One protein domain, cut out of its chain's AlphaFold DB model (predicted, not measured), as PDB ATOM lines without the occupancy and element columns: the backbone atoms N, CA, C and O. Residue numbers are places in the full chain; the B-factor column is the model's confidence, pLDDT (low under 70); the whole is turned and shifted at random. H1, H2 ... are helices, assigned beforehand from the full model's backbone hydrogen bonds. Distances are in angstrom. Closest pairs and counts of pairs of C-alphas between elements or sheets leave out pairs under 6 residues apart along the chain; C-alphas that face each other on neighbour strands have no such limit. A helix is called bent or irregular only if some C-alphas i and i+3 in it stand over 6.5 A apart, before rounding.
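Overview. This is residues 436 to 589 of the 1089 residues of an uncharacterized protein of Candidatus Micrarchaeota archaeon (UniProt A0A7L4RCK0). A long rod of helices has an up-and-down bundle of three helices, H1, H2 and H3, in one half and a looser group, H4, H5 and the arm H7a, in the other. The short H6 sits where the halves join, and at the far end H7 bends sharply into the arm H7b, which touches no helix. The printed part has 154 residues, with seven named helices in the order H1 to H7 and no named strand; the class is all helix. It is loose, with a radius of gyration of the C-alphas of 21.4 A, and spans 74 by 24 by 21 A.

Arrangement. H7, residues 559 to 588, was assigned as one helix by its hydrogen bonds but is bent: C-alphas 575 and 578 are 8.0 A apart, and its arms, H7a (559 to 575) and H7b (578 to 588), are about perpendicular at 79 degrees. H7a touches H4 (516 to 525) with residues 563 to 570 alone, the same way at a steep tilt of 45 degrees; the closest C-alphas, of Leu 523 and Leu 570, are 6.3 A apart. H5 (534 to 544) is close to H7a but not clearly touching, the closest C-alphas being Tyr 541 and Ile 562 at 7.0 A. H5 only just touches H6 (552 to 555), with 3 pairs of C-alphas within 8 A, the closest Phe 544 and Ala 555 at 5.7 A. H6 touches residues 506 to 510 alone of H3 (485 to 513), closest at the C-alphas of Val 506 and Val 552, 6.5 A. H3 and H2 (465 to 480) form a helical hairpin at a shallow tilt of 16 degrees, closest at the C-alphas of Ala 467 and Ala 501, 4.5 A. H1 (436 to 459) forms a helical hairpin with H2, closest at the C-alphas of Ala 447 and Leu 471, 6.7 A, and touches H3 the same way, closest at Val 443 and Gln 495, 5.8 A. Every O i to N i+4 pair is within hydrogen-bond range in H1 and H7b; the counts are 11 of 12 in H2, 23 of 25 in H3, 4 of 6 in H4, 5 of 7 in H5 and 12 of 13 in H7a, and H6 is too short for one.

Along the chain. H7a measures 23.9 A and H7b 15.4 A, ending at C-alpha 588 (132.373, 144.955, 136.581). H1 begins at C-alpha 436 (136.058, 150.022, 72.517) and measures 34.8 A, H2 23.3 A, H3 42.6 A, H4 14.3 A, H5 16.0 A and H6 4.9 A. H3 is irregular, C-alphas 486 and 489 being 7.0 A apart, and H5 only just so, C-alphas 540 and 543 being 6.9 A apart.

Size, cuts and confidence. The C-alphas farthest apart, of Thr 484 and Gly 589, are 73.8 A apart. The printed part has no cut and no long link. Mean pLDDT of the printed part is 83.4; it is under 70 at residues 436 to 439, 482 to 490, 492 and 546 to 548.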
ATOM      1  N   VAL A 436     135.398 151.341  72.495       63.81
ATOM      2  CA  VAL A 436     136.058 150.022  72.517       63.81
ATOM      3  C   VAL A 436     137.463 150.119  73.115       63.81
ATOM      4  O   VAL A 436     137.842 149.262  73.905       63.81
ATOM      5  N   ASP A 437     138.206 151.184  72.803       68.44
ATOM      6  CA  ASP A 437     139.532 151.435  73.377       68.44
ATOM      7  C   ASP A 437     139.472 151.688  74.888       68.44
ATOM      8  O   ASP A 437     140.248 151.097  75.626       68.44
ATOM      9  N   ALA A 438     138.501 152.471  75.379       67.06
ATOM     10  CA  ALA A 438     138.344 152.725  76.815       67.06
ATOM     11  C   ALA A 438     138.000 151.453  77.614       67.06
ATOM     12  O   ALA A 438     138.391 151.324  78.771       67.06
ATOM     13  N   ILE A 439     137.295 150.498  76.997       67.75
ATOM     14  CA  ILE A 439     137.064 149.168  77.578       67.75
ATOM     15  C   ILE A 439     138.341 148.332  77.498       67.75
ATOM     16  O   ILE A 439     138.735 147.742  78.494       67.75
ATOM     17  N   LYS A 440     139.032 148.317  76.351       76.94
ATOM     18  CA  LYS A 440     140.287 147.574  76.179       76.94
ATOM     19  C   LYS A 440     141.375 148.027  77.163       76.94
ATOM     20  O   LYS A 440     142.136 147.199  77.658       76.94
ATOM     21  N   ASP A 441     141.427 149.321  77.460       78.69
ATOM     22  CA  ASP A 441     142.343 149.896  78.440       78.69
ATOM     23  C   ASP A 441     141.900 149.615  79.888       78.69
ATOM     24  O   ASP A 441     142.773 149.408  80.727       78.69
ATOM     25  N   ARG A 442     140.588 149.497  80.174       77.00
ATOM     26  CA  ARG A 442     140.083 149.007  81.474       77.00
ATOM     27  C   ARG A 442     140.431 147.537  81.702       77.00
ATOM     28  O   ARG A 442     141.123 147.250  82.662       77.00
ATOM     29  N   VAL A 443     140.070 146.629  80.789       80.50
ATOM     30  CA  VAL A 443     140.401 145.191  80.912       80.50
ATOM     31  C   VAL A 443     141.921 144.996  81.070       80.50
ATOM     32  O   VAL A 443     142.365 144.080  81.755       80.50
ATOM     33  N   ARG A 444     142.752 145.878  80.483       84.44
ATOM     34  CA  ARG A 444     144.208 145.884  80.714       84.44
ATOM     35  C   ARG A 444     144.605 146.412  82.100       84.44
ATOM     36  O   ARG A 444     145.551 145.879  82.668       84.44
ATOM     37  N   ALA A 445     143.954 147.451  82.623       81.94
ATOM     38  CA  ALA A 445     144.186 147.929  83.988       81.94
ATOM     39  C   ALA A 445     143.824 146.836  85.003       81.94
ATOM     40  O   ALA A 445     144.691 146.398  85.751       81.94
ATOM     41  N   ASP A 446     142.614 146.292  84.904       81.50
ATOM     42  CA  ASP A 446     142.090 145.248  85.782       81.50
ATOM     43  C   ASP A 446     142.962 143.970  85.740       81.50
ATOM     44  O   ASP A 446     143.154 143.311  86.758       81.50
ATOM     45  N   ALA A 447     143.572 143.650  84.588       85.69
ATOM     46  CA  ALA A 447     144.563 142.576  84.462       85.69
ATOM     47  C   ALA A 447     145.896 142.871  85.186       85.69
ATOM     48  O   ALA A 447     146.498 141.959  85.752       85.69
ATOM     49  N   ASN A 448     146.366 144.125  85.191       87.88
ATOM     50  CA  ASN A 448     147.559 144.524  85.951       87.88
ATOM     51  C   ASN A 448     147.282 144.560  87.461       87.88
ATOM     52  O   ASN A 448     148.167 144.245  88.258       87.88
ATOM     53  N   ASP A 449     146.074 144.959  87.853       85.06
ATOM     54  CA  ASP A 449     145.658 145.044  89.251       85.06
ATOM     55  C   ASP A 449     145.432 143.637  89.825       85.06
ATOM     56  O   ASP A 449     145.921 143.337  90.914       85.06
ATOM     57  N   LEU A 450     144.840 142.717  89.047       88.88
ATOM     58  CA  LEU A 450     144.809 141.288  89.379       88.88
ATOM     59  C   LEU A 450     146.223 140.692  89.488       88.88
ATOM     60  O   LEU A 450     146.480 139.921  90.409       88.88
ATOM     61  N   ASN A 451     147.160 141.058  88.605       88.56
ATOM     62  CA  ASN A 451     148.545 140.587  88.721       88.56
ATOM     63  C   ASN A 451     149.199 141.047  90.037       88.56
ATOM     64  O   ASN A 451     149.867 140.251  90.689       88.56
ATOM     65  N   GLN A 452     148.980 142.302  90.446       89.19
ATOM     66  CA  GLN A 452     149.476 142.828  91.724       89.19
ATOM     67  C   GLN A 452     148.813 142.144  92.929       89.19
ATOM     68  O   GLN A 452     149.507 141.785  93.879       89.19
ATOM     69  N   LEU A 453     147.494 141.914  92.885       88.50
ATOM     70  CA  LEU A 453     146.766 141.158  93.910       88.50
ATOM     71  C   LEU A 453     147.320 139.731  94.049       88.50
ATOM     72  O   LEU A 453     147.572 139.280  95.160       88.50
ATOM     73  N   MET A 454     147.568 139.042  92.932       89.06
ATOM     74  CA  MET A 454     148.154 137.698  92.921       89.06
ATOM     75  C   MET A 454     149.599 137.663  93.431       89.06
ATOM     76  O   MET A 454     149.945 136.753  94.173       89.06
ATOM     77  N   GLU A 455     150.446 138.622  93.046       90.56
ATOM     78  CA  GLU A 455     151.819 138.727  93.566       90.56
ATOM     79  C   GLU A 455     151.810 138.958  95.086       90.56
ATOM     80  O   GLU A 455     152.555 138.303  95.812       90.56
ATOM     81  N   SER A 456     150.896 139.798  95.577       90.69
ATOM     82  CA  SER A 456     150.738 140.084  97.010       90.69
ATOM     83  C   SER A 456     150.168 138.881  97.783       90.69
ATOM     84  O   SER A 456     150.622 138.567  98.880       90.69
ATOM     85  N   ALA A 457     149.207 138.159  97.199       87.94
ATOM     86  CA  ALA A 457     148.647 136.935  97.773       87.94
ATOM     87  C   ALA A 457     149.654 135.765  97.776       87.94
ATOM     88  O   ALA A 457     149.615 134.928  98.677       87.94
ATOM     89  N   GLU A 458     150.587 135.707  96.820       89.19
ATOM     90  CA  GLU A 458     151.672 134.714  96.815       89.19
ATOM     91  C   GLU A 458     152.779 135.015  97.831       89.19
ATOM     92  O   GLU A 458     153.345 134.066  98.378       89.19
ATOM     93  N   ASP A 459     153.044 136.285  98.158       90.31
ATOM     94  CA  ASP A 459     153.899 136.652  99.300       90.31
ATOM     95  C   ASP A 459     153.271 136.213 100.645       90.31
ATOM     96  O   ASP A 459     153.988 135.803 101.561       90.31
ATOM     97  N   ASP A 460     151.933 136.194 100.740       87.69
ATOM     98  CA  ASP A 460     151.186 135.554 101.839       87.69
ATOM     99  C   ASP A 460     151.103 134.014 101.721       87.69
ATOM    100  O   ASP A 460     150.701 133.334 102.667       87.69
ATOM    101  N   GLY A 461     151.518 133.428 100.594       86.38
ATOM    102  CA  GLY A 461     151.532 131.981 100.366       86.38
ATOM    103  C   GLY A 461     150.193 131.365  99.941       86.38
ATOM    104  O   GLY A 461     149.977 130.180 100.198       86.38
ATOM    105  N   VAL A 462     149.300 132.137  99.316       88.69
ATOM    106  CA  VAL A 462     148.062 131.654  98.671       88.69
ATOM    107  C   VAL A 462     148.376 131.113  97.265       88.69
ATOM    108  O   VAL A 462     149.178 131.695  96.536       88.69
ATOM    109  N   ASP A 463     147.748 130.008  96.848       86.25
ATOM    110  CA  ASP A 463     147.952 129.432  95.507       86.25
ATOM    111  C   ASP A 463     147.194 130.221  94.420       86.25
ATOM    112  O   ASP A 463     145.989 130.056  94.239       86.25
ATOM    113  N   SER A 464     147.908 131.054  93.653       86.56
ATOM    114  CA  SER A 464     147.330 131.802  92.523       86.56
ATOM    115  C   SER A 464     147.342 131.045  91.181       86.56
ATOM    116  O   SER A 464     146.966 131.607  90.150       86.56
ATOM    117  N   SER A 465     147.789 129.783  91.132       82.44
ATOM    118  CA  SER A 465     148.182 129.111  89.879       82.44
ATOM    119  C   SER A 465     147.082 129.046  88.808       82.44
ATOM    120  O   SER A 465     147.355 129.330  87.636       82.44
ATOM    121  N   PHE A 466     145.835 128.752  89.188       78.81
ATOM    122  CA  PHE A 466     144.688 128.748  88.269       78.81
ATOM    123  C   PHE A 466     144.333 130.155  87.765       78.81
ATOM    124  O   PHE A 466     144.095 130.338  86.565       78.81
ATOM    125  N   ALA A 467     144.370 131.157  88.646       84.12
ATOM    126  CA  ALA A 467     144.173 132.556  88.282       84.12
ATOM    127  C   ALA A 467     145.282 133.047  87.339       84.12
ATOM    128  O   ALA A 467     144.988 133.704  86.341       84.12
ATOM    129  N   ARG A 468     146.537 132.630  87.552       86.06
ATOM    130  CA  ARG A 468     147.670 132.928  86.662       86.06
ATOM    131  C   ARG A 468     147.515 132.309  85.276       86.06
ATOM    132  O   ARG A 468     147.855 132.951  84.284       86.06
ATOM    133  N   GLU A 469     146.949 131.108  85.175       83.81
ATOM    134  CA  GLU A 469     146.629 130.495  83.880       83.81
ATOM    135  C   GLU A 469     145.494 131.244  83.147       83.81
ATOM    136  O   GLU A 469     145.555 131.413  81.924       83.81
ATOM    137  N   ARG A 470     144.476 131.737  83.873       84.19
ATOM    138  CA  ARG A 470     143.406 132.594  83.318       84.19
ATOM    139  C   ARG A 470     143.940 133.965  82.890       84.19
ATOM    140  O   ARG A 470     143.767 134.338  81.734       84.19
ATOM    141  N   LEU A 471     144.672 134.669  83.750       88.62
ATOM    142  CA  LEU A 471     145.295 135.965  83.461       88.62
ATOM    143  C   LEU A 471     146.237 135.901  82.244       88.62
ATOM    144  O   LEU A 471     146.226 136.803  81.400       88.62
ATOM    145  N   ALA A 472     147.009 134.819  82.096       83.88
ATOM    146  CA  ALA A 472     147.865 134.604  80.929       83.88
ATOM    147  C   ALA A 472     147.058 134.391  79.632       83.88
ATOM    148  O   ALA A 472     147.419 134.953  78.593       83.88
ATOM    149  N   ARG A 473     145.946 133.635  79.682       81.69
ATOM    150  CA  ARG A 473     144.994 133.517  78.558       81.69
ATOM    151  C   ARG A 473     144.406 134.874  78.184       81.69
ATOM    152  O   ARG A 473     144.466 135.249  77.011       81.69
ATOM    153  N   VAL A 474     143.892 135.609  79.172       83.38
ATOM    154  CA  VAL A 474     143.289 136.929  78.968       83.38
ATOM    155  C   VAL A 474     144.287 137.885  78.333       83.38
ATOM    156  O   VAL A 474     143.982 138.454  77.290       83.38
ATOM    157  N   SER A 475     145.492 138.011  78.892       84.44
ATOM    158  CA  SER A 475     146.528 138.923  78.389       84.44
ATOM    159  C   SER A 475     146.874 138.651  76.919       84.44
ATOM    160  O   SER A 475     146.893 139.574  76.104       84.44
ATOM    161  N   ALA A 476     147.060 137.377  76.551       81.19
ATOM    162  CA  ALA A 476     147.348 136.981  75.172       81.19
ATOM    163  C   ALA A 476     146.172 137.250  74.209       81.19
ATOM    164  O   ALA A 476     146.383 137.634  73.056       81.19
ATOM    165  N   ALA A 477     144.927 137.084  74.666       80.06
ATOM    166  CA  ALA A 477     143.740 137.421  73.882       80.06
ATOM    167  C   ALA A 477     143.555 138.946  73.732       80.06
ATOM    168  O   ALA A 477     143.209 139.427  72.650       80.06
ATOM    169  N   LEU A 478     143.857 139.716  74.784       81.94
ATOM    170  CA  LEU A 478     143.792 141.178  74.828       81.94
ATOM    171  C   LEU A 478     144.673 141.822  73.747       81.94
ATOM    172  O   LEU A 478     144.252 142.779  73.094       81.94
ATOM    173  N   GLU A 479     145.874 141.292  73.502       78.38
ATOM    174  CA  GLU A 479     146.738 141.772  72.415       78.38
ATOM    175  C   GLU A 479     146.101 141.567  71.030       78.38
ATOM    176  O   GLU A 479     146.120 142.485  70.206       78.38
ATOM    177  N   GLY A 480     145.481 140.407  70.791       70.94
ATOM    178  CA  GLY A 480     144.928 140.014  69.489       70.94
ATOM    179  C   GLY A 480     143.619 140.701  69.073       70.94
ATOM    180  O   GLY A 480     143.302 140.728  67.882       70.94
ATOM    181  N   ILE A 481     142.850 141.261  70.012       75.81
ATOM    182  CA  ILE A 481     141.537 141.865  69.722       75.81
ATOM    183  C   ILE A 481     141.684 143.255  69.056       75.81
ATOM    184  O   ILE A 481     142.271 144.156  69.662       75.81
ATOM    185  N   PRO A 482     141.132 143.501  67.849       68.81
ATOM    186  CA  PRO A 482     141.202 144.809  67.191       68.81
ATOM    187  C   PRO A 482     140.194 145.811  67.777       68.81
ATOM    188  O   PRO A 482     139.089 145.428  68.153       68.81
ATOM    189  N   SER A 483     140.519 147.107  67.789       64.31
ATOM    190  CA  SER A 483     139.618 148.174  68.261       64.31
ATOM    191  C   SER A 483     138.494 148.484  67.257       64.31
ATOM    192  O   SER A 483     138.552 149.458  66.509       64.31
ATOM    193  N   THR A 484     137.472 147.629  67.204       62.38
ATOM    194  CA  THR A 484     136.268 147.793  66.370       62.38
ATOM    195  C   THR A 484     135.009 147.424  67.158       62.38
ATOM    196  O   THR A 484     135.074 146.672  68.126       62.38
ATOM    197  N   GLU A 485     133.840 147.940  66.766       53.53
ATOM    198  CA  GLU A 485     132.587 147.787  67.537       53.53
ATOM    199  C   GLU A 485     132.209 146.314  67.805       53.53
ATOM    200  O   GLU A 485     131.760 145.967  68.899       53.53
ATOM    201  N   GLY A 486     132.473 145.426  66.840       57.50
ATOM    202  CA  GLY A 486     132.228 143.983  66.958       57.50
ATOM    203  C   GLY A 486     133.185 143.227  67.889       57.50
ATOM    204  O   GLY A 486     132.937 142.061  68.180       57.50
ATOM    205  N   SER A 487     134.255 143.863  68.372       63.75
ATOM    206  CA  SER A 487     135.202 143.266  69.326       63.75
ATOM    207  C   SER A 487     134.756 143.352  70.784       63.75
ATOM    208  O   SER A 487     135.363 142.724  71.651       63.75
ATOM    209  N   SER A 488     133.712 144.129  71.068       58.53
ATOM    210  CA  SER A 488     133.197 144.354  72.421       58.53
ATOM    211  C   SER A 488     132.904 143.055  73.167       58.53
ATOM    212  O   SER A 488     133.486 142.832  74.222       58.53
ATOM    213  N   THR A 489     132.073 142.170  72.613       59.97
ATOM    214  CA  THR A 489     131.683 140.905  73.263       59.97
ATOM    215  C   THR A 489     132.884 140.032  73.648       59.97
ATOM    216  O   THR A 489     132.833 139.338  74.657       59.97
ATOM    217  N   ALA A 490     133.990 140.103  72.895       68.88
ATOM    218  CA  ALA A 490     135.229 139.421  73.258       68.88
ATOM    219  C   ALA A 490     135.926 140.092  74.455       68.88
ATOM    220  O   ALA A 490     136.340 139.393  75.370       68.88
ATOM    221  N   LEU A 491     136.013 141.427  74.494       71.88
ATOM    222  CA  LEU A 491     136.580 142.157  75.640       71.88
ATOM    223  C   LEU A 491     135.771 141.953  76.929       71.88
ATOM    224  O   LEU A 491     136.366 141.859  77.995       71.88
ATOM    225  N   TYR A 492     134.442 141.848  76.840       66.69
ATOM    226  CA  TYR A 492     133.602 141.531  78.000       66.69
ATOM    227  C   TYR A 492     133.793 140.086  78.483       66.69
ATOM    228  O   TYR A 492     133.977 139.886  79.673       66.69
ATOM    229  N   TYR A 493     133.896 139.100  77.584       73.50
ATOM    230  CA  TYR A 493     134.266 137.733  77.981       73.50
ATOM    231  C   TYR A 493     135.639 137.675  78.683       73.50
ATOM    232  O   TYR A 493     135.816 136.928  79.640       73.50
ATOM    233  N   LEU A 494     136.604 138.498  78.253       76.75
ATOM    234  CA  LEU A 494     137.892 138.623  78.946       76.75
ATOM    235  C   LEU A 494     137.779 139.318  80.312       76.75
ATOM    236  O   LEU A 494     138.513 138.948  81.221       76.75
ATOM    237  N   GLN A 495     136.872 140.286  80.478       76.25
ATOM    238  CA  GLN A 495     136.559 140.869  81.787       76.25
ATOM    239  C   GLN A 495     135.976 139.809  82.731       76.25
ATOM    240  O   GLN A 495     136.417 139.710  83.870       76.25
ATOM    241  N   ASP A 496     135.042 138.986  82.249       70.38
ATOM    242  CA  ASP A 496     134.443 137.904  83.034       70.38
ATOM    243  C   ASP A 496     135.503 136.854  83.436       70.38
ATOM    244  O   ASP A 496     135.506 136.390  84.575       70.38
ATOM    245  N   GLU A 497     136.460 136.526  82.552       73.62
ATOM    246  CA  GLU A 497     137.596 135.649  82.892       73.62
ATOM    247  C   GLU A 497     138.571 136.271  83.912       73.62
ATOM    248  O   GLU A 497     139.147 135.520  84.702       73.62
ATOM    249  N   LEU A 498     138.748 137.602  83.940       80.00
ATOM    250  CA  LEU A 498     139.527 138.295  84.983       80.00
ATOM    251  C   LEU A 498     138.784 138.342  86.313       80.00
ATOM    252  O   LEU A 498     139.377 138.026  87.339       80.00
ATOM    253  N   ASN A 499     137.500 138.700  86.304       77.00
ATOM    254  CA  ASN A 499     136.678 138.754  87.509       77.00
ATOM    255  C   ASN A 499     136.624 137.365  88.161       77.00
ATOM    256  O   ASN A 499     136.990 137.220  89.318       77.00
ATOM    257  N   ALA A 500     136.349 136.314  87.383       73.44
ATOM    258  CA  ALA A 500     136.367 134.948  87.896       73.44
ATOM    259  C   ALA A 500     137.773 134.477  88.334       73.44
ATOM    260  O   ALA A 500     137.882 133.552  89.131       73.44
ATOM    261  N   ALA A 501     138.862 135.051  87.806       78.25
ATOM    262  CA  ALA A 501     140.227 134.778  88.279       78.25
ATOM    263  C   ALA A 501     140.577 135.552  89.566       78.25
ATOM    264  O   ALA A 501     141.363 135.065  90.373       78.25
ATOM    265  N   ARG A 502     139.981 136.730  89.774       82.50
ATOM    266  CA  ARG A 502     140.034 137.505  91.020       82.50
ATOM    267  C   ARG A 502     139.252 136.795  92.124       82.50
ATOM    268  O   ARG A 502     139.800 136.577  93.200       82.50
ATOM    269  N   ASP A 503     138.043 136.333  91.810       79.38
ATOM    270  CA  ASP A 503     137.205 135.525  92.701       79.38
ATOM    271  C   ASP A 503     137.905 134.216  93.108       79.38
ATOM    272  O   ASP A 503     137.876 133.867  94.284       79.38
ATOM    273  N   ASP A 504     138.588 133.522  92.180       79.38
ATOM    274  CA  ASP A 504     139.426 132.349  92.498       79.38
ATOM    275  C   ASP A 504     140.480 132.692  93.584       79.38
ATOM    276  O   ASP A 504     140.604 131.966  94.569       79.38
ATOM    277  N   VAL A 505     141.222 133.805  93.438       81.81
ATOM    278  CA  VAL A 505     142.274 134.227  94.394       81.81
ATOM    279  C   VAL A 505     141.682 134.607  95.748       81.81
ATOM    280  O   VAL A 505     142.181 134.163  96.783       81.81
ATOM    281  N   VAL A 506     140.612 135.407  95.754       85.00
ATOM    282  CA  VAL A 506     139.935 135.835  96.986       85.00
ATOM    283  C   VAL A 506     139.324 134.632  97.708       85.00
ATOM    284  O   VAL A 506     139.452 134.530  98.925       85.00
ATOM    285  N   ALA A 507     138.744 133.671  96.984       80.62
ATOM    286  CA  ALA A 507     138.225 132.434  97.563       80.62
ATOM    287  C   ALA A 507     139.334 131.565  98.180       80.62
ATOM    288  O   ALA A 507     139.166 131.093  99.303       80.62
ATOM    289  N   SER A 508     140.480 131.393  97.509       83.31
ATOM    290  CA  SER A 508     141.626 130.662  98.076       83.31
ATOM    291  C   SER A 508     142.227 131.363  99.301       83.31
ATOM    292  O   SER A 508     142.600 130.703 100.271       83.31
ATOM    293  N   ALA A 509     142.270 132.696  99.309       84.75
ATOM    294  CA  ALA A 509     142.690 133.463 100.477       84.75
ATOM    295  C   ALA A 509     141.678 133.357 101.637       84.75
ATOM    296  O   ALA A 509     142.095 133.200 102.783       84.75
ATOM    297  N   LEU A 510     140.366 133.356 101.368       83.81
ATOM    298  CA  LEU A 510     139.329 133.113 102.380       83.81
ATOM    299  C   LEU A 510     139.354 131.672 102.920       83.81
ATOM    300  O   LEU A 510     139.150 131.480 104.116       83.81
ATOM    301  N   GLU A 511     139.657 130.666 102.095       83.88
ATOM    302  CA  GLU A 511     139.840 129.279 102.555       83.88
ATOM    303  C   GLU A 511     141.036 129.151 103.520       83.88
ATOM    304  O   GLU A 511     140.971 128.391 104.487       83.88
ATOM    305  N   GLN A 512     142.102 129.933 103.305       88.44
ATOM    306  CA  GLN A 512     143.326 129.902 104.115       88.44
ATOM    307  C   GLN A 512     143.303 130.843 105.341       88.44
ATOM    308  O   GLN A 512     143.903 130.509 106.365       88.44
ATOM    309  N   TYR A 513     142.623 131.994 105.259       90.25
ATOM    310  CA  TYR A 513     142.672 133.076 106.262       90.25
ATOM    311  C   TYR A 513     141.308 133.552 106.780       90.25
ATOM    312  O   TYR A 513     141.271 134.312 107.746       90.25
ATOM    313  N   GLY A 514     140.181 133.103 106.219       82.88
ATOM    314  CA  GLY A 514     138.839 133.556 106.619       82.88
ATOM    315  C   GLY A 514     138.475 133.261 108.082       82.88
ATOM    316  O   GLY A 514     137.593 133.903 108.641       82.88
ATOM    317  N   TYR A 515     139.197 132.359 108.758       83.31
ATOM    318  CA  TYR A 515     139.028 132.141 110.199       83.31
ATOM    319  C   TYR A 515     139.380 133.377 111.049       83.31
ATOM    320  O   TYR A 515     138.857 133.528 112.155       83.31
ATOM    321  N   LEU A 516     140.194 134.300 110.517       88.94
ATOM    322  CA  LEU A 516     140.517 135.567 111.171       88.94
ATOM    323  C   LEU A 516     139.277 136.452 111.393       88.94
ATOM    324  O   LEU A 516     139.291 137.255 112.318       88.94
ATOM    325  N   GLU A 517     138.188 136.273 110.634       84.62
ATOM    326  CA  GLU A 517     136.907 136.956 110.895       84.62
ATOM    327  C   GLU A 517     136.279 136.552 112.244       84.62
ATOM    328  O   GLU A 517     135.540 137.329 112.842       84.62
ATOM    329  N   GLY A 518     136.578 135.348 112.752       80.81
ATOM    330  CA  GLY A 518     136.123 134.883 114.067       80.81
ATOM    331  C   GLY A 518     137.082 135.229 115.209       80.81
ATOM    332  O   GLY A 518     136.645 135.512 116.325       80.81
ATOM    333  N   ASP A 519     138.388 135.233 114.938       87.56
ATOM    334  CA  ASP A 519     139.422 135.487 115.949       87.56
ATOM    335  C   ASP A 519     139.756 136.981 116.132       87.56
ATOM    336  O   ASP A 519     140.173 137.389 117.219       87.56
ATOM    337  N   TRP A 520     139.505 137.830 115.129       89.50
ATOM    338  CA  TRP A 520     139.687 139.279 115.252       89.50
ATOM    339  C   TRP A 520     138.729 139.931 116.275       89.50
ATOM    340  O   TRP A 520     139.224 140.649 117.149       89.50
ATOM    341  N   PRO A 521     137.406 139.648 116.293       85.00
ATOM    342  CA  PRO A 521     136.509 140.154 117.338       85.00
ATOM    343  C   PRO A 521     136.914 139.719 118.757       85.00
ATOM    344  O   PRO A 521     136.964 140.556 119.657       85.00
ATOM    345  N   ARG A 522     137.314 138.450 118.949       85.00
ATOM    346  CA  ARG A 522     137.827 137.944 120.242       85.00
ATOM    347  C   ARG A 522     139.051 138.727 120.730       85.00
ATOM    348  O   ARG A 522     139.220 138.961 121.929       85.00
ATOM    349  N   LEU A 523     139.916 139.140 119.800       87.88
ATOM    350  CA  LEU A 523     141.089 139.950 120.112       87.88
ATOM    351  C   LEU A 523     140.715 141.398 120.479       87.88
ATOM    352  O   LEU A 523     141.353 141.972 121.365       87.88
ATOM    353  N   LEU A 524     139.681 141.967 119.845       87.75
ATOM    354  CA  LEU A 524     139.162 143.304 120.160       87.75
ATOM    355  C   LEU A 524     138.543 143.374 121.564       87.75
ATOM    356  O   LEU A 524     138.884 144.287 122.313       87.75
ATOM    357  N   GLU A 525     137.732 142.388 121.968       84.88
ATOM    358  CA  GLU A 525     137.203 142.278 123.345       84.88
ATOM    359  C   GLU A 525     138.322 142.337 124.401       84.88
ATOM    360  O   GLU A 525     138.184 142.942 125.464       84.88
ATOM    361  N   SER A 526     139.464 141.720 124.090       84.69
ATOM    362  CA  SER A 526     140.615 141.614 124.989       84.69
ATOM    363  C   SER A 526     141.613 142.776 124.863       84.69
ATOM    364  O   SER A 526     142.628 142.794 125.568       84.69
ATOM    365  N   ALA A 527     141.363 143.755 123.982       84.50
ATOM    366  CA  ALA A 527     142.362 144.740 123.560       84.50
ATOM    367  C   ALA A 527     142.921 145.591 124.712       84.50
ATOM    368  O   ALA A 527     144.118 145.889 124.736       84.50
ATOM    369  N   ASP A 528     142.103 145.937 125.710       84.00
ATOM    370  CA  ASP A 528     142.544 146.735 126.861       84.00
ATOM    371  C   ASP A 528     143.569 146.026 127.759       84.00
ATOM    372  O   ASP A 528     144.386 146.680 128.420       84.00
ATOM    373  N   PHE A 529     143.590 144.695 127.727       84.19
ATOM    374  CA  PHE A 529     144.520 143.862 128.484       84.19
ATOM    375  C   PHE A 529     145.813 143.556 127.708       84.19
ATOM    376  O   PHE A 529     146.783 143.057 128.293       84.19
ATOM    377  N   LEU A 530     145.873 143.871 126.410       87.25
ATOM    378  CA  LEU A 530     147.063 143.699 125.572       87.25
ATOM    379  C   LEU A 530     148.158 144.729 125.892       87.25
ATOM    380  O   LEU A 530     147.902 145.831 126.399       87.25
ATOM    381  N   SER A 531     149.405 144.403 125.533       86.75
ATOM    382  CA  SER A 531     150.528 145.335 125.675       86.75
ATOM    383  C   SER A 531     150.319 146.609 124.842       86.75
ATOM    384  O   SER A 531     149.637 146.608 123.815       86.75
ATOM    385  N   SER A 532     150.956 147.717 125.236       87.19
ATOM    386  CA  SER A 532     150.894 148.980 124.478       87.19
ATOM    387  C   SER A 532     151.537 148.895 123.084       87.19
ATOM    388  O   SER A 532     151.329 149.785 122.262       87.19
ATOM    389  N   SER A 533     152.325 147.849 122.815       89.62
ATOM    390  CA  SER A 533     152.829 147.494 121.482       89.62
ATOM    391  C   SER A 533     151.784 146.737 120.663       89.62
ATOM    392  O   SER A 533     151.569 147.075 119.502       89.62
ATOM    393  N   ASP A 534     151.102 145.762 121.265       90.81
ATOM    394  CA  ASP A 534     150.094 144.952 120.578       90.81
ATOM    395  C   ASP A 534     148.847 145.778 120.244       90.81
ATOM    396  O   ASP A 534     148.403 145.747 119.102       90.81
ATOM    397  N   ARG A 535     148.367 146.638 121.156       89.31
ATOM    398  CA  ARG A 535     147.267 147.588 120.877       89.31
ATOM    399  C   ARG A 535     147.522 148.499 119.670       89.31
ATOM    400  O   ARG A 535     146.588 148.847 118.960       89.31
ATOM    401  N   ARG A 536     148.781 148.870 119.406       88.81
ATOM    402  CA  ARG A 536     149.133 149.658 118.208       88.81
ATOM    403  C   ARG A 536     149.067 148.834 116.927       88.81
ATOM    404  O   ARG A 536     148.713 149.390 115.898       88.81
ATOM    405  N   LYS A 537     149.389 147.538 116.990       90.94
ATOM    406  CA  LYS A 537     149.194 146.614 115.867       90.94
ATOM    407  C   LYS A 537     147.717 146.298 115.637       90.94
ATOM    408  O   LYS A 537     147.324 146.240 114.481       90.94
ATOM    409  N   VAL A 538     146.902 146.199 116.695       91.12
ATOM    410  CA  VAL A 538     145.437 146.105 116.560       91.12
ATOM    411  C   VAL A 538     144.923 147.277 115.712       91.12
ATOM    412  O   VAL A 538     144.392 147.053 114.632       91.12
ATOM    413  N   ALA A 539     145.221 148.518 116.106       87.81
ATOM    414  CA  ALA A 539     144.829 149.711 115.345       87.81
ATOM    415  C   ALA A 539     145.514 149.860 113.960       87.81
ATOM    416  O   ALA A 539     145.017 150.587 113.104       87.81
ATOM    417  N   GLU A 540     146.657 149.202 113.700       90.06
ATOM    418  CA  GLU A 540     147.257 149.169 112.351       90.06
ATOM    419  C   GLU A 540     146.513 148.198 111.421       90.06
ATOM    420  O   GLU A 540     146.418 148.463 110.220       90.06
ATOM    421  N   TYR A 541     146.017 147.079 111.951       92.31
ATOM    422  CA  TYR A 541     145.371 146.024 111.169       92.31
ATOM    423  C   TYR A 541     143.837 146.147 111.121       92.31
ATOM    424  O   TYR A 541     143.235 145.633 110.188       92.31
ATOM    425  N   GLU A 542     143.208 146.901 112.027       88.62
ATOM    426  CA  GLU A 542     141.757 147.171 112.085       88.62
ATOM    427  C   GLU A 542     141.153 147.643 110.751       88.62
ATOM    428  O   GLU A 542     140.074 147.206 110.363       88.62
ATOM    429  N   ARG A 543     141.892 148.455 109.984       87.31
ATOM    430  CA  ARG A 543     141.512 148.905 108.627       87.31
ATOM    431  C   ARG A 543     141.312 147.783 107.597       87.31
ATOM    432  O   ARG A 543     140.784 148.061 106.528       87.31
ATOM    433  N   PHE A 544     141.782 146.570 107.883       90.12
ATOM    434  CA  PHE A 544     141.610 145.381 107.047       90.12
ATOM    435  C   PHE A 544     140.390 144.541 107.461       90.12
ATOM    436  O   PHE A 544     140.088 143.548 106.809       90.12
ATOM    437  N   PHE A 545     139.678 144.936 108.524       85.62
ATOM    438  CA  PHE A 545     138.483 144.262 109.034       85.62
ATOM    439  C   PHE A 545     137.254 145.180 108.914       85.62
ATOM    440  O   PHE A 545     136.657 145.606 109.908       85.62
ATOM    441  N   ALA A 546     136.903 145.542 107.678       69.38
ATOM    442  CA  ALA A 546     135.807 146.457 107.375       69.38
ATOM    443  C   ALA A 546     134.458 145.900 107.878       69.38
ATOM    444  O   ALA A 546     133.954 144.894 107.385       69.38
ATOM    445  N   GLY A 547     133.878 146.546 108.894       60.44
ATOM    446  CA  GLY A 547     132.655 146.060 109.549       60.44
ATOM    447  C   GLY A 547     132.834 144.741 110.317       60.44
ATOM    448  O   GLY A 547     131.846 144.071 110.599       60.44
ATOM    449  N   GLY A 548     134.073 144.350 110.635       63.84
ATOM    450  CA  GLY A 548     134.414 143.066 111.258       63.84
ATOM    451  C   GLY A 548     134.710 141.928 110.273       63.84
ATOM    452  O   GLY A 548     135.298 140.933 110.686       63.84
ATOM    453  N   SER A 549     134.379 142.087 108.986       78.56
ATOM    454  CA  SER A 549     134.734 141.136 107.921       78.56
ATOM    455  C   SER A 549     136.096 141.442 107.304       78.56
ATOM    456  O   SER A 549     136.496 142.602 107.216       78.56
ATOM    457  N   LEU A 550     136.807 140.406 106.860       83.44
ATOM    458  CA  LEU A 550     138.168 140.514 106.332       83.44
ATOM    459  C   LEU A 550     138.163 141.048 104.889       83.44
ATOM    460  O   LEU A 550     137.768 140.348 103.956       83.44
ATOM    461  N   ASP A 551     138.681 142.260 104.691       88.00
ATOM    462  CA  ASP A 551     138.991 142.800 103.366       88.00
ATOM    463  C   ASP A 551     140.293 142.165 102.852       88.00
ATOM    464  O   ASP A 551     141.397 142.691 103.012       88.00
ATOM    465  N   VAL A 552     140.142 140.982 102.255       84.31
ATOM    466  CA  VAL A 552     141.223 140.182 101.665       84.31
ATOM    467  C   VAL A 552     142.026 140.956 100.620       84.31
ATOM    468  O   VAL A 552     143.231 140.741 100.505       84.31
ATOM    469  N   GLU A 553     141.398 141.861  99.868       84.88
ATOM    470  CA  GLU A 553     142.067 142.590  98.787       84.88
ATOM    471  C   GLU A 553     142.916 143.744  99.325       84.88
ATOM    472  O   GLU A 553     144.042 143.944  98.867       84.88
ATOM    473  N   ALA A 554     142.429 144.458 100.344       86.50
ATOM    474  CA  ALA A 554     143.223 145.453 101.061       86.50
ATOM    475  C   ALA A 554     144.321 144.820 101.938       86.50
ATOM    476  O   ALA A 554     145.339 145.466 102.198       86.50
ATOM    477  N   ALA A 555     144.115 143.585 102.408       88.69
ATOM    478  CA  ALA A 555     145.023 142.861 103.299       88.69
ATOM    479  C   ALA A 555     146.103 142.021 102.590       88.69
ATOM    480  O   ALA A 555     147.018 141.545 103.266       88.69
ATOM    481  N   ALA A 556     146.017 141.814 101.273       88.25
ATOM    482  CA  ALA A 556     146.970 140.995 100.525       88.25
ATOM    483  C   ALA A 556     148.417 141.525 100.633       88.25
ATOM    484  O   ALA A 556     148.672 142.731 100.581       88.25
ATOM    485  N   GLY A 557     149.376 140.612 100.794       88.25
ATOM    486  CA  GLY A 557     150.767 140.914 101.157       88.25
ATOM    487  C   GLY A 557     150.968 141.164 102.660       88.25
ATOM    488  O   GLY A 557     152.038 141.627 103.068       88.25
ATOM    489  N   LYS A 558     149.942 140.911 103.486       91.75
ATOM    490  CA  LYS A 558     149.948 141.046 104.954       91.75
ATOM    491  C   LYS A 558     149.107 140.003 105.698       91.75
ATOM    492  O   LYS A 558     149.201 139.970 106.926       91.75
ATOM    493  N   LEU A 559     148.318 139.148 105.043       92.00
ATOM    494  CA  LEU A 559     147.484 138.132 105.705       92.00
ATOM    495  C   LEU A 559     148.315 137.207 106.612       92.00
ATOM    496  O   LEU A 559     147.896 136.890 107.726       92.00
ATOM    497  N   GLY A 560     149.533 136.846 106.198       90.38
ATOM    498  CA  GLY A 560     150.495 136.100 107.009       90.38
ATOM    499  C   GLY A 560     151.005 136.876 108.232       90.38
ATOM    500  O   GLY A 560     151.084 136.305 109.320       90.38
ATOM    501  N   GLU A 561     151.295 138.180 108.099       93.00
ATOM    502  CA  GLU A 561     151.678 139.033 109.242       93.00
ATOM    503  C   GLU A 561     150.529 139.201 110.245       93.00
ATOM    504  O   GLU A 561     150.763 139.218 111.458       93.00
ATOM    505  N   ILE A 562     149.303 139.370 109.739       93.81
ATOM    506  CA  ILE A 562     148.088 139.552 110.539       93.81
ATOM    507  C   ILE A 562     147.790 138.260 111.298       93.81
ATOM    508  O   ILE A 562     147.607 138.314 112.512       93.81
ATOM    509  N   ARG A 563     147.845 137.099 110.632       93.31
ATOM    510  CA  ARG A 563     147.700 135.782 111.267       93.31
ATOM    511  C   ARG A 563     148.694 135.586 112.411       93.31
ATOM    512  O   ARG A 563     148.289 135.410 113.556       93.31
ATOM    513  N   ASP A 564     149.993 135.688 112.128       92.44
ATOM    514  CA  ASP A 564     151.046 135.458 113.128       92.44
ATOM    515  C   ASP A 564     151.011 136.503 114.265       92.44
ATOM    516  O   ASP A 564     151.508 136.266 115.372       92.44
ATOM    517  N   PHE A 565     150.403 137.670 114.025       94.31
ATOM    518  CA  PHE A 565     150.085 138.637 115.069       94.31
ATOM    519  C   PHE A 565     148.901 138.201 115.945       94.31
ATOM    520  O   PHE A 565     149.058 138.247 117.171       94.31
ATOM    521  N   VAL A 566     147.770 137.815 115.339       92.06
ATOM    522  CA  VAL A 566     146.510 137.440 116.006       92.06
ATOM    523  C   VAL A 566     146.680 136.154 116.809       92.06
ATOM    524  O   VAL A 566     146.448 136.183 118.016       92.06
ATOM    525  N   ASP A 567     147.189 135.080 116.196       91.25
ATOM    526  CA  ASP A 567     147.411 133.776 116.842       91.25
ATOM    527  C   ASP A 567     148.255 133.931 118.123       91.25
ATOM    528  O   ASP A 567     147.923 133.425 119.197       91.25
ATOM    529  N   ARG A 568     149.347 134.704 118.035       93.31
ATOM    530  CA  ARG A 568     150.242 135.008 119.163       93.31
ATOM    531  C   ARG A 568     149.580 135.910 120.209       93.31
ATOM    532  O   ARG A 568     149.864 135.751 121.396       93.31
ATOM    533  N   ALA A 569     148.765 136.882 119.800       91.56
ATOM    534  CA  ALA A 569     148.115 137.800 120.732       91.56
ATOM    535  C   ALA A 569     147.000 137.098 121.521       91.56
ATOM    536  O   ALA A 569     146.960 137.227 122.743       91.56
ATOM    537  N   LEU A 570     146.177 136.279 120.859       90.12
ATOM    538  CA  LEU A 570     145.205 135.409 121.522       90.12
ATOM    539  C   LEU A 570     145.895 134.391 122.440       90.12
ATOM    540  O   LEU A 570     145.447 134.203 123.565       90.12
ATOM    541  N   ALA A 571     147.042 133.828 122.046       89.50
ATOM    542  CA  ALA A 571     147.816 132.948 122.923       89.50
ATOM    543  C   ALA A 571     148.366 133.647 124.191       89.50
ATOM    544  O   ALA A 571     148.445 133.005 125.240       89.50
ATOM    545  N   ASP A 572     148.724 134.940 124.141       89.50
ATOM    546  CA  ASP A 572     149.070 135.720 125.346       89.50
ATOM    547  C   ASP A 572     147.834 135.974 126.223       89.50
ATOM    548  O   ASP A 572     147.908 135.830 127.444       89.50
ATOM    549  N   VAL A 573     146.690 136.293 125.610       89.75
ATOM    550  CA  VAL A 573     145.412 136.482 126.312       89.75
ATOM    551  C   VAL A 573     144.977 135.192 127.016       89.75
ATOM    552  O   VAL A 573     144.744 135.226 128.222       89.75
ATOM    553  N   ASP A 574     144.949 134.050 126.324       88.25
ATOM    554  CA  ASP A 574     144.586 132.745 126.895       88.25
ATOM    555  C   ASP A 574     145.561 132.329 128.013       88.25
ATOM    556  O   ASP A 574     145.140 131.900 129.091       88.25
ATOM    557  N   ALA A 575     146.873 132.537 127.828       88.69
ATOM    558  CA  ALA A 575     147.875 132.281 128.868       88.69
ATOM    559  C   ALA A 575     147.721 133.197 130.100       88.69
ATOM    560  O   ALA A 575     148.108 132.821 131.212       88.69
ATOM    561  N   ARG A 576     147.153 134.395 129.920       91.12
ATOM    562  CA  ARG A 576     146.911 135.393 130.974       91.12
ATOM    563  C   ARG A 576     145.466 135.425 131.468       91.12
ATOM    564  O   ARG A 576     145.194 136.181 132.408       91.12
ATOM    565  N   ALA A 577     144.573 134.591 130.931       89.69
ATOM    566  CA  ALA A 577     143.141 134.581 131.231       89.69
ATOM    567  C   ALA A 577     142.804 134.644 132.737       89.69
ATOM    568  O   ALA A 577     141.942 135.442 133.095       89.69
ATOM    569  N   PRO A 578     143.505 133.955 133.667       90.75
ATOM    570  CA  PRO A 578     143.202 134.055 135.102       90.75
ATOM    571  C   PRO A 578     143.431 135.456 135.689       90.75
ATOM    572  O   PRO A 578     142.777 135.837 136.657       90.75
ATOM    573  N   SER A 579     144.369 136.220 135.120       90.50
ATOM    574  CA  SER A 579     144.664 137.602 135.521       90.50
ATOM    575  C   SER A 579     143.740 138.618 134.848       90.50
ATOM    576  O   SER A 579     143.371 139.603 135.482       90.50
ATOM    577  N   ILE A 580     143.322 138.344 133.609       92.25
ATOM    578  CA  ILE A 580     142.382 139.171 132.845       92.25
ATOM    579  C   ILE A 580     140.977 139.042 133.442       92.25
ATOM    580  O   ILE A 580     140.403 140.038 133.865       92.25
ATOM    581  N   LEU A 581     140.480 137.813 133.618       92.19
ATOM    582  CA  LEU A 581     139.192 137.524 134.261       92.19
ATOM    583  C   LEU A 581     139.122 138.062 135.700       92.19
ATOM    584  O   LEU A 581     138.068 138.518 136.129       92.19
ATOM    585  N   LYS A 582     140.241 138.064 136.445       92.88
ATOM    586  CA  LYS A 582     140.306 138.730 137.757       92.88
ATOM    587  C   LYS A 582     140.076 140.235 137.631       92.88
ATOM    588  O   LYS A 582     139.217 140.762 138.328       92.88
ATOM    589  N   GLN A 583     140.839 140.905 136.765       90.31
ATOM    590  CA  GLN A 583     140.719 142.349 136.554       90.31
ATOM    591  C   GLN A 583     139.329 142.732 136.045       90.31
ATOM    592  O   GLN A 583     138.818 143.773 136.442       90.31
ATOM    593  N   GLU A 584     138.699 141.876 135.238       90.94
ATOM    594  CA  GLU A 584     137.341 142.099 134.756       90.94
ATOM    595  C   GLU A 584     136.306 141.984 135.874       90.94
ATOM    596  O   GLU A 584     135.560 142.932 136.099       90.94
ATOM    597  N   PHE A 585     136.317 140.907 136.665       92.44
ATOM    598  CA  PHE A 585     135.411 140.790 137.813       92.44
ATOM    599  C   PHE A 585     135.637 141.875 138.880       92.44
ATOM    600  O   PHE A 585     134.692 142.255 139.563       92.44
ATOM    601  N   GLU A 586     136.860 142.394 139.026       90.38
ATOM    602  CA  GLU A 586     137.170 143.535 139.904       90.38
ATOM    603  C   GLU A 586     136.779 144.898 139.290       90.38
ATOM    604  O   GLU A 586     136.718 145.891 140.016       90.38
ATOM    605  N   ARG A 587     136.479 144.949 137.981       85.00
ATOM    606  CA  ARG A 587     136.001 146.129 137.236       85.00
ATOM    607  C   ARG A 587     134.472 146.185 137.134       85.00
ATOM    608  O   ARG A 587     133.907 147.263 137.290       85.00
ATOM    609  N   THR A 588     133.822 145.055 136.854       86.75
ATOM    610  CA  THR A 588     132.373 144.955 136.581       86.75
ATOM    611  C   THR A 588     131.559 144.404 137.752       86.75
ATOM    612  O   THR A 588     130.333 144.494 137.741       86.75
ATOM    613  N   GLY A 589     132.212 143.829 138.767       87.56
ATOM    614  CA  GLY A 589     131.541 143.182 139.890       87.56
ATOM    615  C   GLY A 589     130.755 144.148 140.776       87.56
ATOM    616  O   GLY A 589     131.316 145.069 141.372       87.56
TER     617      GLY A 589